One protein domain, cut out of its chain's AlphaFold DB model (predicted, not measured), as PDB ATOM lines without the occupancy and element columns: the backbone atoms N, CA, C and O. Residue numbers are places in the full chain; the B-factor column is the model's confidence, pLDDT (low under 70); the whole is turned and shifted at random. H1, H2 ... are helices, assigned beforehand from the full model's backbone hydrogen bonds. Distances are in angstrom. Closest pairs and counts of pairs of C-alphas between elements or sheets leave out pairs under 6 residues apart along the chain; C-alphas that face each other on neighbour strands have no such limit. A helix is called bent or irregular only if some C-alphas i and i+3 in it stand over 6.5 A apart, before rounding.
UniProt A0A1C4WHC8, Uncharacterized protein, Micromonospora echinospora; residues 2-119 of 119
ATOM      1  N   ARG A   2      54.124 -30.050 -46.758       59.06
ATOM      2  CA  ARG A   2      52.773 -30.617 -46.560       59.06
ATOM      3  C   ARG A   2      51.750 -29.567 -46.978       59.06
ATOM      4  O   ARG A   2      51.925 -28.404 -46.624       59.06
ATOM      5  N   GLN A   3      50.732 -29.955 -47.735       68.12
ATOM      6  CA  GLN A   3      49.661 -29.039 -48.122       68.12
ATOM      7  C   GLN A   3      48.641 -28.924 -46.980       68.12
ATOM      8  O   GLN A   3      48.465 -29.865 -46.208       68.12
ATOM      9  N   ALA A   4      47.935 -27.794 -46.868       64.50
ATOM     10  CA  ALA A   4      46.893 -27.609 -45.848       64.50
ATOM     11  C   ALA A   4      45.788 -28.684 -45.929       64.50
ATOM     12  O   ALA A   4      45.259 -29.117 -44.907       64.50
ATOM     13  N   ALA A   5      45.511 -29.190 -47.135       66.75
ATOM     14  CA  ALA A   5      44.615 -30.322 -47.358       66.75
ATOM     15  C   ALA A   5      45.104 -31.617 -46.677       66.75
ATOM     16  O   ALA A   5      44.297 -32.359 -46.120       66.75
ATOM     17  N   ASP A   6      46.420 -31.863 -46.638       73.19
ATOM     18  CA  ASP A   6      46.993 -33.049 -45.984       73.19
ATOM     19  C   ASP A   6      46.853 -33.002 -44.457       73.19
ATOM     20  O   ASP A   6      46.860 -34.056 -43.805       73.19
ATOM     21  N   LEU A   7      46.770 -31.788 -43.901       68.50
ATOM     22  CA  LEU A   7      46.644 -31.501 -42.471       68.50
ATOM     23  C   LEU A   7      45.190 -31.551 -41.992       68.50
ATOM     24  O   LEU A   7      44.945 -31.885 -40.838       68.50
ATOM     25  N   ALA A   8      44.228 -31.296 -42.876       70.25
ATOM     26  CA  ALA A   8      42.800 -31.314 -42.566       70.25
ATOM     27  C   ALA A   8      42.170 -32.725 -42.579       70.25
ATOM     28  O   ALA A   8      40.950 -32.850 -42.653       70.25
ATOM     29  N   ARG A   9      42.954 -33.814 -42.533       69.94
ATOM     30  CA  ARG A   9      42.425 -35.191 -42.612       69.94
ATOM     31  C   ARG A   9      41.393 -35.471 -41.512       69.94
ATOM     32  O   ARG A   9      41.743 -35.566 -40.343       69.94
ATOM     33  N   GLY A  10      40.131 -35.652 -41.911       69.69
ATOM     34  CA  GLY A  10      39.008 -35.858 -40.986       69.69
ATOM     35  C   GLY A  10      38.406 -34.563 -40.426       69.69
ATOM     36  O   GLY A  10      37.700 -34.602 -39.425       69.69
ATOM     37  N   SER A  11      38.687 -33.413 -41.040       67.88
ATOM     38  CA  SER A  11      38.140 -32.101 -40.681       67.88
ATOM     39  C   SER A  11      37.868 -31.246 -41.921       67.88
ATOM     40  O   SER A  11      38.254 -31.590 -43.036       67.88
ATOM     41  N   ALA A  12      37.156 -30.134 -41.732       64.94
ATOM     42  CA  ALA A  12      36.908 -29.156 -42.786       64.94
ATOM     43  C   ALA A  12      38.043 -28.120 -42.838       64.94
ATOM     44  O   ALA A  12      38.496 -27.638 -41.800       64.94
ATOM     45  N   LEU A  13      38.481 -27.765 -44.048       64.56
ATOM     46  CA  LEU A  13      39.432 -26.681 -44.291       64.56
ATOM     47  C   LEU A  13      38.658 -25.424 -44.697       64.56
ATOM     48  O   LEU A  13      37.854 -25.467 -45.626       64.56
ATOM     49  N   VAL A  14      38.924 -24.305 -44.028       64.50
ATOM     50  CA  VAL A  14      38.344 -22.999 -44.358       64.50
ATOM     51  C   VAL A  14      39.477 -21.982 -44.465       64.50
ATOM     52  O   VAL A  14      40.268 -21.826 -43.538       64.50
ATOM     53  N   VAL A  15      39.554 -21.299 -45.608       59.38
ATOM     54  CA  VAL A  15      40.435 -20.147 -45.825       59.38
ATOM     55  C   VAL A  15      39.574 -18.898 -45.694       59.38
ATOM     56  O   VAL A  15      38.606 -18.737 -46.434       59.38
ATOM     57  N   LEU A  16      39.892 -18.044 -44.725       57.41
ATOM     58  CA  LEU A  16      39.149 -16.811 -44.474       57.41
ATOM     59  C   LEU A  16      39.963 -15.624 -44.965       57.41
ATOM     60  O   LEU A  16      40.808 -15.093 -44.249       57.41
ATOM     61  N   GLU A  17      39.684 -15.198 -46.190       49.72
ATOM     62  CA  GLU A  17      40.126 -13.900 -46.687       49.72
ATOM     63  C   GLU A  17      39.116 -12.847 -46.234       49.72
ATOM     64  O   GLU A  17      37.961 -12.841 -46.656       49.72
ATOM     65  N   SER A  18      39.517 -11.971 -45.317       52.91
ATOM     66  CA  SER A  18      38.637 -10.900 -44.864       52.91
ATOM     67  C   SER A  18      39.431  -9.698 -44.365       52.91
ATOM     68  O   SER A  18      40.264  -9.828 -43.473       52.91
ATOM     69  N   ALA A  19      39.078  -8.517 -44.874       52.56
ATOM     70  CA  ALA A  19      39.525  -7.230 -44.343       52.56
ATOM     71  C   ALA A  19      38.635  -6.691 -43.198       52.56
ATOM     72  O   ALA A  19      39.011  -5.720 -42.553       52.56
ATOM     73  N   MET A  20      37.444  -7.268 -42.967       49.34
ATOM     74  CA  MET A  20      36.340  -6.613 -42.229       49.34
ATOM     75  C   MET A  20      35.559  -7.522 -41.258       49.34
ATOM     76  O   MET A  20      34.749  -7.034 -40.472       49.34
ATOM     77  N   THR A  21      35.759  -8.837 -41.305       53.12
ATOM     78  CA  THR A  21      35.078  -9.806 -40.441       53.12
ATOM     79  C   THR A  21      35.940 -10.097 -39.209       53.12
ATOM     80  O   THR A  21      37.123 -10.406 -39.367       53.12
ATOM     81  N   PRO A  22      35.385 -10.064 -37.985       62.47
ATOM     82  CA  PRO A  22      36.116 -10.399 -36.762       62.47
ATOM     83  C   PRO A  22      36.441 -11.897 -36.671       62.47
ATOM     84  O   PRO A  22      35.747 -12.680 -36.016       62.47
ATOM     85  N   LEU A  23      37.500 -12.314 -37.363       74.62
ATOM     86  CA  LEU A  23      37.871 -13.724 -37.507       74.62
ATOM     87  C   LEU A  23      38.216 -14.382 -36.173       74.62
ATOM     88  O   LEU A  23      37.903 -15.554 -35.987       74.62
ATOM     89  N   ALA A  24      38.785 -13.631 -35.228       77.56
ATOM     90  CA  ALA A  24      39.141 -14.149 -33.911       77.56
ATOM     91  C   ALA A  24      37.916 -14.680 -33.145       77.56
ATOM     92  O   ALA A  24      37.962 -15.777 -32.592       77.56
ATOM     93  N   GLY A  25      36.798 -13.947 -33.174       83.69
ATOM     94  CA  GLY A  25      35.558 -14.368 -32.522       83.69
ATOM     95  C   GLY A  25      34.956 -15.615 -33.160       83.69
ATOM     96  O   GLY A  25      34.602 -16.562 -32.458       83.69
ATOM     97  N   TRP A  26      34.884 -15.645 -34.493       86.00
ATOM     98  CA  TRP A  26      34.356 -16.802 -35.220       86.00
ATOM     99  C   TRP A  26      35.223 -18.048 -35.012       86.00
ATOM    100  O   TRP A  26      34.707 -19.117 -34.690       86.00
ATOM    101  N   ALA A  27      36.546 -17.891 -35.122       82.25
ATOM    102  CA  ALA A  27      37.515 -18.955 -34.900       82.25
ATOM    103  C   ALA A  27      37.402 -19.523 -33.480       82.25
ATOM    104  O   ALA A  27      37.382 -20.739 -33.307       82.25
ATOM    105  N   ALA A  28      37.250 -18.662 -32.470       83.06
ATOM    106  CA  ALA A  28      36.991 -19.100 -31.104       83.06
ATOM    107  C   ALA A  28      35.661 -19.869 -30.979       83.06
ATOM    108  O   ALA A  28      35.608 -20.901 -30.310       83.06
ATOM    109  N   GLY A  29      34.604 -19.409 -31.656       85.00
ATOM    110  CA  GLY A  29      33.282 -20.039 -31.641       85.00
ATOM    111  C   GLY A  29      33.257 -21.444 -32.235       85.00
ATOM    112  O   GLY A  29      32.678 -22.348 -31.637       85.00
ATOM    113  N   ILE A  30      33.942 -21.657 -33.362       84.19
ATOM    114  CA  ILE A  30      34.051 -22.987 -33.981       84.19
ATOM    115  C   ILE A  30      35.217 -23.828 -33.439       84.19
ATOM    116  O   ILE A  30      35.416 -24.953 -33.894       84.19
ATOM    117  N   ARG A  31      36.000 -23.295 -32.488       82.56
ATOM    118  CA  ARG A  31      37.253 -23.894 -31.987       82.56
ATOM    119  C   ARG A  31      38.228 -24.233 -33.118       82.56
ATOM    120  O   ARG A  31      38.752 -25.344 -33.196       82.56
ATOM    121  N   ALA A  32      38.434 -23.270 -34.012       79.25
ATOM    122  CA  ALA A  32      39.331 -23.403 -35.146       79.25
ATOM    123  C   ALA A  32      40.748 -23.767 -34.685       79.25
ATOM    124  O   ALA A  32      41.260 -23.221 -33.707       79.25
ATOM    125  N   VAL A  33      41.390 -24.651 -35.443       76.50
ATOM    126  CA  VAL A  33      42.787 -25.034 -35.244       76.50
ATOM    127  C   VAL A  33      43.612 -24.397 -36.352       76.50
ATOM    128  O   VAL A  33      43.305 -24.579 -37.531       76.50
ATOM    129  N   ASP A  34      44.666 -23.667 -35.988       73.94
ATOM    130  CA  ASP A  34      45.644 -23.201 -36.971       73.94
ATOM    131  C   ASP A  34      46.496 -24.384 -37.450       73.94
ATOM    132  O   ASP A  34      47.213 -25.018 -36.672       73.94
ATOM    133  N   LEU A  35      46.406 -24.677 -38.747       73.69
ATOM    134  CA  LEU A  35      47.160 -25.741 -39.407       73.69
ATOM    135  C   LEU A  35      48.493 -25.249 -39.983       73.69
ATOM    136  O   LEU A  35      49.314 -26.067 -40.390       73.69
ATOM    137  N   SER A  36      48.740 -23.937 -40.030       71.06
ATOM    138  CA  SER A  36      50.007 -23.395 -40.529       71.06
ATOM    139  C   SER A  36      51.174 -23.691 -39.582       71.06
ATOM    140  O   SER A  36      52.322 -23.756 -40.022       71.06
ATOM    141  N   GLY A  37      50.888 -23.880 -38.287       67.00
ATOM    142  CA  GLY A  37      51.901 -24.010 -37.236       67.00
ATOM    143  C   GLY A  37      52.715 -22.731 -37.016       67.00
ATOM    144  O   GLY A  37      53.702 -22.761 -36.284       67.00
ATOM    145  N   VAL A  38      52.326 -21.628 -37.666       65.50
ATOM    146  CA  VAL A  38      53.007 -20.333 -37.605       65.50
ATOM    147  C   VAL A  38      52.464 -19.501 -36.453       65.50
ATOM    148  O   VAL A  38      53.232 -18.786 -35.809       65.50
ATOM    149  N   TYR A  39      51.166 -19.603 -36.161       59.47
ATOM    150  CA  TYR A  39      50.564 -18.872 -35.059       59.47
ATOM    151  C   TYR A  39      50.394 -19.773 -33.831       59.47
ATOM    152  O   TYR A  39      50.132 -20.976 -33.955       59.47
ATOM    153  N   PRO A  40      50.545 -19.217 -32.615       62.97
ATOM    154  CA  PRO A  40      50.115 -19.918 -31.416       62.97
ATOM    155  C   PRO A  40      48.635 -20.289 -31.560       62.97
ATOM    156  O   PRO A  40      47.855 -19.525 -32.134       62.97
ATOM    157  N   GLN A  41      48.259 -21.467 -31.048       63.78
ATOM    158  CA  GLN A  41      46.863 -21.915 -31.012       63.78
ATOM    159  C   GLN A  41      45.963 -20.771 -30.537       63.78
ATOM    160  O   GLN A  41      46.332 -20.069 -29.590       63.78
ATOM    161  N   VAL A  42      44.809 -20.588 -31.194       63.62
ATOM    162  CA  VAL A  42      43.845 -19.542 -30.824       63.62
ATOM    163  C   VAL A  42      43.586 -19.668 -29.322       63.62
ATOM    164  O   VAL A  42      43.130 -20.730 -28.884       63.62
ATOM    165  N   PRO A  43      43.916 -18.644 -28.512       63.34
ATOM    166  CA  PRO A  43      43.733 -18.729 -27.077       63.34
ATOM    167  C   PRO A  43      42.277 -19.055 -26.769       63.34
ATOM    168  O   PRO A  43      41.365 -18.460 -27.346       63.34
ATOM    169  N   ALA A  44      42.057 -20.004 -25.858       70.31
ATOM    170  CA  ALA A  44      40.715 -20.258 -25.365       70.31
ATOM    171  C   ALA A  44      40.135 -18.951 -24.808       70.31
ATOM    172  O   ALA A  44      40.837 -18.183 -24.141       70.31
ATOM    173  N   LEU A  45      38.853 -18.698 -25.079       80.75
ATOM    174  CA  LEU A  45      38.169 -17.550 -24.500       80.75
ATOM    175  C   LEU A  45      38.272 -17.606 -22.976       80.75
ATOM    176  O   LEU A  45      38.148 -18.674 -22.370       80.75
ATOM    177  N   ASN A  46      38.455 -16.437 -22.361       86.50
ATOM    178  CA  ASN A  46      38.349 -16.293 -20.914       86.50
ATOM    179  C   ASN A  46      37.027 -16.952 -20.439       86.50
ATOM    180  O   ASN A  46      35.984 -16.685 -21.042       86.50
ATOM    181  N   PRO A  47      37.022 -17.784 -19.377       90.12
ATOM    182  CA  PRO A  47      35.807 -18.438 -18.881       90.12
ATOM    183  C   PRO A  47      34.630 -17.486 -18.608       90.12
ATOM    184  O   PRO A  47      33.474 -17.840 -18.843       90.12
ATOM    185  N   GLU A  48      34.902 -16.267 -18.141       91.31
ATOM    186  CA  GLU A  48      33.886 -15.233 -17.925       91.31
ATOM    187  C   GLU A  48      33.316 -14.709 -19.245       91.31
ATOM    188  O   GLU A  48      32.100 -14.550 -19.373       91.31
ATOM    189  N   ALA A  49      34.180 -14.505 -20.244       92.44
ATOM    190  CA  ALA A  49      33.785 -14.131 -21.598       92.44
ATOM    191  C   ALA A  49      32.923 -15.224 -22.242       92.44
ATOM    192  O   ALA A  49      31.848 -14.929 -22.761       92.44
ATOM    193  N   GLN A  50      33.344 -16.484 -22.126       92.12
ATOM    194  CA  GLN A  50      32.599 -17.643 -22.614       92.12
ATOM    195  C   GLN A  50      31.202 -17.708 -21.980       92.12
ATOM    196  O   GLN A  50      30.195 -17.754 -22.681       92.12
ATOM    197  N   LYS A  51      31.117 -17.599 -20.649       93.50
ATOM    198  CA  LYS A  51      29.839 -17.611 -19.923       93.50
ATOM    199  C   LYS A  51      28.920 -16.451 -20.321       93.50
ATOM    200  O   LYS A  51      27.701 -16.622 -20.366       93.50
ATOM    201  N   ALA A  52      29.477 -15.265 -20.562       95.25
ATOM    202  CA  ALA A  52      28.718 -14.101 -21.011       95.25
ATOM    203  C   ALA A  52      28.159 -14.296 -22.430       95.25
ATOM    204  O   ALA A  52      26.983 -14.006 -22.666       95.25
ATOM    205  N   LEU A  53      28.971 -14.838 -23.342       92.94
ATOM    206  CA  LEU A  53      28.567 -15.179 -24.708       92.94
ATOM    207  C   LEU A  53      27.451 -16.230 -24.711       92.94
ATOM    208  O   LEU A  53      26.398 -15.985 -25.298       92.94
ATOM    209  N   ASP A  54      27.618 -17.333 -23.977       90.88
ATOM    210  CA  ASP A  54      26.609 -18.397 -23.878       90.88
ATOM    211  C   ASP A  54      25.273 -17.854 -23.360       90.88
ATOM    212  O   ASP A  54      24.206 -18.124 -23.917       90.88
ATOM    213  N   ARG A  55      25.319 -17.009 -22.322       92.25
ATOM    214  CA  ARG A  55      24.123 -16.343 -21.792       92.25
ATOM    215  C   ARG A  55      23.441 -15.462 -22.831       92.25
ATOM    216  O   ARG A  55      22.213 -15.436 -22.858       92.25
ATOM    217  N   ALA A  56      24.199 -14.727 -23.640       92.56
ATOM    218  CA  ALA A  56      23.649 -13.835 -24.656       92.56
ATOM    219  C   ALA A  56      23.031 -14.592 -25.846       92.56
ATOM    220  O   ALA A  56      22.041 -14.118 -26.406       92.56
ATOM    221  N   LEU A  57      23.604 -15.745 -26.212       89.12
ATOM    222  CA  LEU A  57      23.242 -16.540 -27.392       89.12
ATOM    223  C   LEU A  57      22.096 -17.519 -27.148       89.12
ATOM    224  O   LEU A  57      21.224 -17.683 -28.000       89.12
ATOM    225  N   LEU A  58      22.094 -18.185 -25.993       85.31
ATOM    226  CA  LEU A  58      21.149 -19.268 -25.704       85.31
ATOM    227  C   LEU A  58      19.786 -18.758 -25.221       85.31
ATOM    228  O   LEU A  58      18.807 -19.503 -25.199       85.31
ATOM    229  N   PHE A  59      19.692 -17.484 -24.844       85.44
ATOM    230  CA  PHE A  59      18.444 -16.885 -24.385       85.44
ATOM    231  C   PHE A  59      17.448 -16.712 -25.535       85.44
ATOM    232  O   PHE A  59      17.747 -16.043 -26.512       85.44
ATOM    233  N   GLY A  60      16.245 -17.278 -25.427       73.06
ATOM    234  CA  GLY A  60      15.211 -17.161 -26.468       73.06
ATOM    235  C   GLY A  60      15.406 -18.066 -27.694       73.06
ATOM    236  O   GLY A  60      14.505 -18.131 -28.517       73.06
ATOM    237  N   GLY A  61      16.523 -18.804 -27.778       69.75
ATOM    238  CA  GLY A  61      16.808 -19.805 -28.815       69.75
ATOM    239  C   GLY A  61      17.201 -19.219 -30.176       69.75
ATOM    240  O   GLY A  61      16.365 -18.644 -30.858       69.75
ATOM    241  N   HIS A  62      18.465 -19.401 -30.594       65.12
ATOM    242  CA  HIS A  62      18.982 -19.111 -31.952       65.12
ATOM    243  C   HIS A  62      18.463 -17.779 -32.551       65.12
ATOM    244  O   HIS A  62      18.033 -17.690 -33.701       65.12
ATOM    245  N   ASN A  63      18.435 -16.736 -31.722       69.94
ATOM    246  CA  ASN A  63      17.346 -15.753 -31.717       69.94
ATOM    247  C   ASN A  63      17.505 -14.559 -32.673       69.94
ATOM    248  O   ASN A  63      16.583 -13.759 -32.813       69.94
ATOM    249  N   ASN A  64      18.654 -14.397 -33.338       91.12
ATOM    250  CA  ASN A  64      18.913 -13.297 -34.284       91.12
ATOM    251  C   ASN A  64      18.614 -11.874 -33.732       91.12
ATOM    252  O   ASN A  64      18.573 -10.900 -34.491       91.12
ATOM    253  N   TRP A  65      18.413 -11.745 -32.414       93.62
ATOM    254  CA  TRP A  65      18.089 -10.532 -31.658       93.62
ATOM    255  C   TRP A  65      17.075  -9.602 -32.344       93.62
ATOM    256  O   TRP A  65      17.264  -8.378 -32.415       93.62
ATOM    257  N   THR A  66      15.991 -10.180 -32.862       92.19
ATOM    258  CA  THR A  66      14.923  -9.440 -33.555       92.19
ATOM    259  C   THR A  66      13.988  -8.734 -32.568       92.19
ATOM    260  O   THR A  66      13.502  -7.630 -32.847       92.19
ATOM    261  N   GLY A  67      13.827  -9.284 -31.362       91.00
ATOM    262  CA  GLY A  67      13.024  -8.726 -30.280       91.00
ATOM    263  C   GLY A  67      13.784  -7.748 -29.378       91.00
ATOM    264  O   GLY A  67      15.004  -7.804 -29.215       91.00
ATOM    265  N   ARG A  68      13.046  -6.833 -28.729       91.44
ATOM    266  CA  ARG A  68      13.619  -5.925 -27.715       91.44
ATOM    267  C   ARG A  68      14.167  -6.702 -26.517       91.44
ATOM    268  O   ARG A  68      15.287  -6.442 -26.104       91.44
ATOM    269  N   HIS A  69      13.415  -7.673 -26.004       91.50
ATOM    270  CA  HIS A  69      13.816  -8.450 -24.828       91.50
ATOM    271  C   HIS A  69      15.123  -9.224 -25.041       91.50
ATOM    272  O   HIS A  69      15.996  -9.188 -24.182       91.50
ATOM    273  N   GLU A  70      15.295  -9.844 -26.208       92.88
ATOM    274  CA  GLU A  70      16.527 -10.550 -26.588       92.88
ATOM    275  C   GLU A  70      17.723  -9.597 -26.630       92.88
ATOM    276  O   GLU A  70      18.782  -9.882 -26.072       92.88
ATOM    277  N   ARG A  71      17.547  -8.430 -27.260       93.25
ATOM    278  CA  ARG A  71      18.578  -7.389 -27.328       93.25
ATOM    279  C   ARG A  71      18.948  -6.860 -25.948       93.25
ATOM    280  O   ARG A  71      20.126  -6.639 -25.686       93.25
ATOM    281  N   ASP A  72      17.961  -6.620 -25.094       93.69
ATOM    282  CA  ASP A  72      18.156  -6.101 -23.740       93.69
ATOM    283  C   ASP A  72      18.898  -7.125 -22.873       93.69
ATOM    284  O   ASP A  72      19.873  -6.778 -22.203       93.69
ATOM    285  N   HIS A  73      18.505  -8.396 -22.966       94.62
ATOM    286  CA  HIS A  73      19.197  -9.505 -22.318       94.62
ATOM    287  C   HIS A  73      20.649  -9.618 -22.780       94.62
ATOM    288  O   HIS A  73      21.551  -9.638 -21.945       94.62
ATOM    289  N   ALA A  74      20.898  -9.614 -24.093       94.62
ATOM    290  CA  ALA A  74      22.250  -9.691 -24.641       94.62
ATOM    291  C   ALA A  74      23.134  -8.533 -24.160       94.62
ATOM    292  O   ALA A  74      24.270  -8.756 -23.746       94.62
ATOM    293  N   ARG A  75      22.603  -7.300 -24.124       94.06
ATOM    294  CA  ARG A  75      23.339  -6.143 -23.586       94.06
ATOM    295  C   ARG A  75      23.695  -6.316 -22.119       94.06
ATOM    296  O   ARG A  75      24.782  -5.919 -21.724       94.06
ATOM    297  N   ASN A  76      22.795  -6.869 -21.312       94.50
ATOM    298  CA  ASN A  76      23.051  -7.085 -19.890       94.50
ATOM    299  C   ASN A  76      24.046  -8.227 -19.660       94.50
ATOM    300  O   ASN A  76      24.933  -8.099 -18.823       94.50
ATOM    301  N   ALA A  77      23.933  -9.315 -20.424       95.38
ATOM    302  CA  ALA A  77      24.833 -10.458 -20.336       95.38
ATOM    303  C   ALA A  77      26.279 -10.096 -20.716       95.38
ATOM    304  O   ALA A  77      27.212 -10.589 -20.088       95.38
ATOM    305  N   LEU A  78      26.455  -9.224 -21.712       95.62
ATOM    306  CA  LEU A  78      27.763  -8.862 -22.264       95.62
ATOM    307  C   LEU A  78      28.371  -7.592 -21.654       95.62
ATOM    308  O   LEU A  78      29.524  -7.281 -21.939       95.62
ATOM    309  N   ASP A  79      27.632  -6.851 -20.822       94.12
ATOM    310  CA  ASP A  79      28.046  -5.511 -20.387       94.12
ATOM    311  C   ASP A  79      29.407  -5.494 -19.696       94.12
ATOM    312  O   ASP A  79      30.274  -4.703 -20.058       94.12
ATOM    313  N   ALA A  80      29.595  -6.380 -18.716       93.44
ATOM    314  CA  ALA A  80      30.805  -6.415 -17.903       93.44
ATOM    315  C   ALA A  80      32.039  -6.773 -18.740       93.44
ATOM    316  O   ALA A  80      33.071  -6.117 -18.630       93.44
ATOM    317  N   VAL A  81      31.917  -7.770 -19.622       94.19
ATOM    318  CA  VAL A  81      33.037  -8.252 -20.443       94.19
ATOM    319  C   VAL A  81      33.371  -7.290 -21.583       94.19
ATOM    320  O   VAL A  81      34.543  -7.134 -21.911       94.19
ATOM    321  N   VAL A  82      32.378  -6.585 -22.138       93.50
ATOM    322  CA  VAL A  82      32.613  -5.586 -23.191       93.50
ATOM    323  C   VAL A  82      33.148  -4.276 -22.613       93.50
ATOM    324  O   VAL A  82      34.135  -3.738 -23.108       93.50
ATOM    325  N   ARG A  83      32.547  -3.752 -21.535       90.50
ATOM    326  CA  ARG A  83      33.023  -2.511 -20.895       90.50
ATOM    327  C   ARG A  83      34.359  -2.688 -20.183       90.50
ATOM    328  O   ARG A  83      35.144  -1.749 -20.150       90.50
ATOM    329  N   GLY A  84      34.619  -3.876 -19.643       89.62
ATOM    330  CA  GLY A  84      35.900  -4.232 -19.036       89.62
ATOM    331  C   GLY A  84      37.023  -4.482 -20.048       89.62
ATOM    332  O   GLY A  84      38.142  -4.753 -19.627       89.62
ATOM    333  N   GLY A  85      36.748  -4.420 -21.358       89.44
ATOM    334  CA  GLY A  85      37.746  -4.648 -22.409       89.44
ATOM    335  C   GLY A  85      38.178  -6.107 -22.568       89.44
ATOM    336  O   GLY A  85      39.147  -6.377 -23.269       89.44
ATOM    337  N   VAL A  86      37.472  -7.051 -21.937       91.44
ATOM    338  CA  VAL A  86      37.733  -8.493 -22.078       91.44
ATOM    339  C   VAL A  86      37.327  -8.978 -23.470       91.44
ATOM    340  O   VAL A  86      37.985  -9.845 -24.037       91.44
ATOM    341  N   LEU A  87      36.245  -8.419 -24.018       90.31
ATOM    342  CA  LEU A  87      35.794  -8.644 -25.387       90.31
ATOM    343  C   LEU A  87      35.527  -7.307 -26.077       90.31
ATOM    344  O   LEU A  87      34.865  -6.437 -25.516       90.31
ATOM    345  N   ASP A  88      35.949  -7.171 -27.328       89.81
ATOM    346  CA  ASP A  88      35.407  -6.138 -28.207       89.81
ATOM    347  C   ASP A  88      34.109  -6.616 -28.888       89.81
ATOM    348  O   ASP A  88      33.775  -7.806 -28.928       89.81
ATOM    349  N   VAL A  89      33.328  -5.659 -29.400       91.50
ATOM    350  CA  VAL A  89      32.049  -5.935 -30.083       91.50
ATOM    351  C   VAL A  89      32.259  -6.826 -31.306       91.50
ATOM    352  O   VAL A  89      31.416  -7.663 -31.619       91.50
ATOM    353  N   ASP A  90      33.393  -6.667 -31.975       89.56
ATOM    354  CA  ASP A  90      33.762  -7.425 -33.158       89.56
ATOM    355  C   ASP A  90      33.874  -8.921 -32.825       89.56
ATOM    356  O   ASP A  90      33.194  -9.749 -33.434       89.56
ATOM    357  N   THR A  91      34.624  -9.269 -31.787       89.38
ATOM    358  CA  THR A  91      34.801 -10.631 -31.278       89.38
ATOM    359  C   THR A  91      33.466 -11.247 -30.873       89.38
ATOM    360  O   THR A  91      33.189 -12.390 -31.230       89.38
ATOM    361  N   VAL A  92      32.597 -10.489 -30.197       92.62
ATOM    362  CA  VAL A  92      31.246 -10.955 -29.838       92.62
ATOM    363  C   VAL A  92      30.430 -11.320 -31.081       92.62
ATOM    364  O   VAL A  92      29.810 -12.382 -31.135       92.62
ATOM    365  N   VAL A  93      30.425 -10.449 -32.090       92.12
ATOM    366  CA  VAL A  93      29.650 -10.641 -33.324       92.12
ATOM    367  C   VAL A  93      30.208 -11.805 -34.147       92.12
ATOM    368  O   VAL A  93      29.434 -12.621 -34.647       92.12
ATOM    369  N   GLY A  94      31.533 -11.925 -34.247       89.44
ATOM    370  CA  GLY A  94      32.189 -13.057 -34.903       89.44
ATOM    371  C   GLY A  94      31.852 -14.383 -34.222       89.44
ATOM    372  O   GLY A  94      31.493 -15.350 -34.890       89.44
ATOM    373  N   TYR A  95      31.888 -14.414 -32.888       89.94
ATOM    374  CA  TYR A  95      31.529 -15.598 -32.108       89.94
ATOM    375  C   TYR A  95      30.060 -15.994 -32.297       89.94
ATOM    376  O   TYR A  95      29.739 -17.173 -32.458       89.94
ATOM    377  N   ALA A  96      29.157 -15.013 -32.345       90.81
ATOM    378  CA  ALA A  96      27.750 -15.258 -32.635       90.81
ATOM    379  C   ALA A  96      27.548 -15.895 -34.021       90.81
ATOM    380  O   ALA A  96      26.780 -16.842 -34.144       90.81
ATOM    381  N   LEU A  97      28.272 -15.436 -35.047       89.44
ATOM    382  CA  LEU A  97      28.202 -15.999 -36.404       89.44
ATOM    383  C   LEU A  97      28.690 -17.451 -36.503       89.44
ATOM    384  O   LEU A  97      28.333 -18.147 -37.449       89.44
ATOM    385  N   ALA A  98      29.495 -17.923 -35.549       87.38
ATOM    386  CA  ALA A  98      29.894 -19.327 -35.482       87.38
ATOM    387  C   ALA A  98      28.752 -20.257 -35.032       87.38
ATOM    388  O   ALA A  98      28.842 -21.471 -35.215       87.38
ATOM    389  N   HIS A  99      27.686 -19.716 -34.433       87.62
ATOM    390  CA  HIS A  99      26.588 -20.513 -33.896       87.62
ATOM    391  C   HIS A  99      25.544 -20.817 -34.969       87.62
ATOM    392  O   HIS A  99      25.051 -19.926 -35.662       87.62
ATOM    393  N   ALA A 100      25.155 -22.091 -35.063       84.75
ATOM    394  CA  ALA A 100      24.100 -22.529 -35.970       84.75
ATOM    395  C   ALA A 100      22.824 -21.695 -35.765       84.75
ATOM    396  O   ALA A 100      22.439 -21.410 -34.635       84.75
ATOM    397  N   GLY A 101      22.154 -21.299 -36.846       85.81
ATOM    398  CA  GLY A 101      20.908 -20.521 -36.789       85.81
ATOM    399  C   GLY A 101      21.077 -19.009 -36.585       85.81
ATOM    400  O   GLY A 101      20.101 -18.274 -36.739       85.81
ATOM    401  N   VAL A 102      22.292 -18.517 -36.314       89.69
ATOM    402  CA  VAL A 102      22.582 -17.078 -36.372       89.69
ATOM    403  C   VAL A 102      22.827 -16.669 -37.824       89.69
ATOM    404  O   VAL A 102      23.697 -17.197 -38.509       89.69
ATOM    405  N   THR A 103      22.042 -15.709 -38.296       90.81
ATOM    406  CA  THR A 103      22.157 -15.110 -39.628       90.81
ATOM    407  C   THR A 103      23.022 -13.852 -39.585       90.81
ATOM    408  O   THR A 103      23.182 -13.222 -38.538       90.81
ATOM    409  N   GLU A 104      23.519 -13.412 -40.742       89.06
ATOM    410  CA  GLU A 104      24.239 -12.137 -40.856       89.06
ATOM    411  C   GLU A 104      23.385 -10.946 -40.384       89.06
ATOM    412  O   GLU A 104      23.871 -10.047 -39.695       89.06
ATOM    413  N   ALA A 105      22.085 -10.955 -40.696       92.06
ATOM    414  CA  ALA A 105      21.149  -9.945 -40.212       92.06
ATOM    415  C   ALA A 105      21.038  -9.967 -38.678       92.06
ATOM    416  O   ALA A 105      21.059  -8.915 -38.039       92.06
ATOM    417  N   GLY A 106      20.996 -11.157 -38.075       92.38
ATOM    418  CA  GLY A 106      20.998 -11.309 -36.622       92.38
ATOM    419  C   GLY A 106      22.276 -10.787 -35.968       92.38
ATOM    420  O   GLY A 106      22.220 -10.050 -34.984       92.38
ATOM    421  N   ALA A 107      23.430 -11.079 -36.564       91.69
ATOM    422  CA  ALA A 107      24.719 -10.553 -36.126       91.69
ATOM    423  C   ALA A 107      24.772  -9.009 -36.195       91.69
ATOM    424  O   ALA A 107      25.261  -8.357 -35.267       91.69
ATOM    425  N   LYS A 108      24.185  -8.397 -37.237       92.62
ATOM    426  CA  LYS A 108      24.027  -6.932 -37.353       92.62
ATOM    427  C   LYS A 108      23.092  -6.352 -36.286       92.62
ATOM    428  O   LYS A 108      23.384  -5.283 -35.740       92.62
ATOM    429  N   ASN A 109      22.007  -7.050 -35.945       93.81
ATOM    430  CA  ASN A 109      21.104  -6.647 -34.861       93.81
ATOM    431  C   ASN A 109      21.819  -6.642 -33.505       93.81
ATOM    432  O   ASN A 109      21.681  -5.684 -32.737       93.81
ATOM    433  N   LEU A 110      22.608  -7.686 -33.227       93.44
ATOM    434  CA  LEU A 110      23.417  -7.784 -32.014       93.44
ATOM    435  C   LEU A 110      24.425  -6.635 -31.929       93.44
ATOM    436  O   LEU A 110      24.423  -5.905 -30.937       93.44
ATOM    437  N   ARG A 111      25.221  -6.421 -32.987       93.88
ATOM    438  CA  ARG A 111      26.180  -5.307 -33.080       93.88
ATOM    439  C   ARG A 111      25.515  -3.970 -32.758       93.88
ATOM    440  O   ARG A 111      25.919  -3.277 -31.826       93.88
ATOM    441  N   SER A 112      24.439  -3.659 -33.479       93.19
ATOM    442  CA  SER A 112      23.700  -2.400 -33.332       93.19
ATOM    443  C   SER A 112      23.164  -2.207 -31.910       93.19
ATOM    444  O   SER A 112      23.100  -1.086 -31.404       93.19
ATOM    445  N   SER A 113      22.763  -3.295 -31.246       92.25
ATOM    446  CA  SER A 113      22.314  -3.272 -29.852       92.25
ATOM    447  C   SER A 113      23.454  -2.904 -28.898       92.25
ATOM    448  O   SER A 113      23.281  -2.038 -28.039       92.25
ATOM    449  N   LEU A 114      24.624  -3.526 -29.055       92.25
ATOM    450  CA  LEU A 114      25.785  -3.306 -28.185       92.25
ATOM    451  C   LEU A 114      26.376  -1.900 -28.361       92.25
ATOM    452  O   LEU A 114      26.712  -1.240 -27.377       92.25
ATOM    453  N   GLU A 115      26.426  -1.402 -29.593       89.75
ATOM    454  CA  GLU A 115      26.953  -0.069 -29.904       89.75
ATOM    455  C   GLU A 115      26.056   1.063 -29.377       89.75
ATOM    456  O   GLU A 115      26.561   2.098 -28.942       89.75
ATOM    457  N   ARG A 116      24.729   0.865 -29.303       77.38
ATOM    458  CA  ARG A 116      23.798   1.865 -28.738       77.38
ATOM    459  C   ARG A 116      24.032   2.174 -27.256       77.38
ATOM    460  O   ARG A 116      23.647   3.251 -26.818       77.38
ATOM    461  N   LYS A 117      24.649   1.269 -26.486       61.44
ATOM    462  CA  LYS A 117      24.929   1.459 -25.047       61.44
ATOM    463  C   LYS A 117      26.226   2.246 -24.775       61.44
ATOM    464  O   LYS A 117      26.549   2.498 -23.616       61.44
ATOM    465  N   ARG A 118      26.990   2.603 -25.817       54.75
ATOM    466  CA  ARG A 118      28.230   3.400 -25.707       54.75
ATOM    467  C   ARG A 118      28.002   4.921 -25.687       54.75
ATOM    468  O   ARG A 118      28.990   5.649 -25.703       54.75
ATOM    469  N   ARG A 119      26.751   5.393 -25.669       42.31
ATOM    470  CA  ARG A 119      26.403   6.807 -25.455       42.31
ATOM    471  C   ARG A 119      25.901   7.039 -24.041       42.31
ATOM    472  O   ARG A 119      25.188   6.143 -23.537       42.31
TER     473      ARG A 119
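This is residues 2 to 119 of the 119 residues of an uncharacterized protein of Micromonospora echinospora (UniProt A0A1C4WHC8). Two helical hairpins, H3 with H4 and H5 with H6, are stacked crosswise into one body, and H2 packs on H5 at the side of that body; two long links lead away from it, with the short H1 far off at the end of the first. H5 sits near the middle, and the long links together with H1 draw the whole out along its longest axis. The printed part has 118 residues with six named helices, H1 to H6 in order along the chain, and no named strand; the class is all helix. The whole is compact, with a radius of gyration of the C-alphas of 15.3 A, yet elongated in outline, with spans of 49 by 27 by 25 A.

Start with the longest helix, H4, residues 68 to 83. It is irregular, with C-alphas 77 and 80 standing 7.6 A apart, and it has a kink of 42 degrees near residue 77. Look next at H3, residues 47 to 58, which touches H4 at a shallow tilt of 10 degrees, opposite ways; the two are a hairpin, and their closest C-alphas, those of Ala 56 and Ala 74, are 4.4 A apart. Then find H6, residues 104 to 116, which with its residues 109 to 114 alone touches residues 71 to 75 of H4. Here the closest C-alphas are those of Arg 75 and Leu 114 at 5.9 A, and the lines stand at a steep tilt of 63 degrees, the same way. H5, residues 89 to 97, forms a hairpin with H6, at a shallow tilt of 26 degrees, opposite ways; the closest C-alphas, those of Val 93 and Ala 107, are 5.7 A apart. H5 is the hub, touching three helices. It touches residues 53 to 57 of H3 alone, at a steep tilt of 55 degrees, with the C-alphas of Leu 57 and Ala 96 closest at 7.0 A. H2, residues 23 to 30, touches H5 with Gly 25 and Thr 91 as the closest C-alphas at 4.0 A; the tilt of 37 degrees is only just steep, and they run the same way. H4 and H5 are close but not clearly touching, the C-alphas of Val 82 and Val 89 being closest at 6.9 A. H1, residues 4 to 7, is apart from the other five helices. Every O i to N i+4 pair is within hydrogen-bond range in H2, H3, H5 and H6; in H4 10 of 12 are, and H1 is too short for such a pair.

Find C-alpha 4 at (46.893, -27.609, -45.848), where H1 begins its 5.2 A. H2 covers 10.6 A from Leu 23 to Ile 30, and H3 covers 16.2 A from Pro 47 to Leu 58. Find C-alpha 68 at (13.619, -5.925, -27.715); from there H4 runs 20.8 A to Arg 83. H5 measures 12.5 A from Val 89 to Leu 97. H6 runs 18.5 A from Glu 104 to C-alpha 116 at (23.798, 1.865, -28.738).

The C-alphas farthest apart are those of Arg 2 and Arg 119, the first and last printed, at 50.4 A. The printed part has no cut. Look for the long links at residues 8 to 22 and 31 to 46; the link from H4 to H5 is tight. The mean pLDDT of the printed part is 81.1, and it falls under 70 at residues 2 to 5, 7, 9 to 22, 37 to 43, 61 to 63 and 117 to 119 of this model.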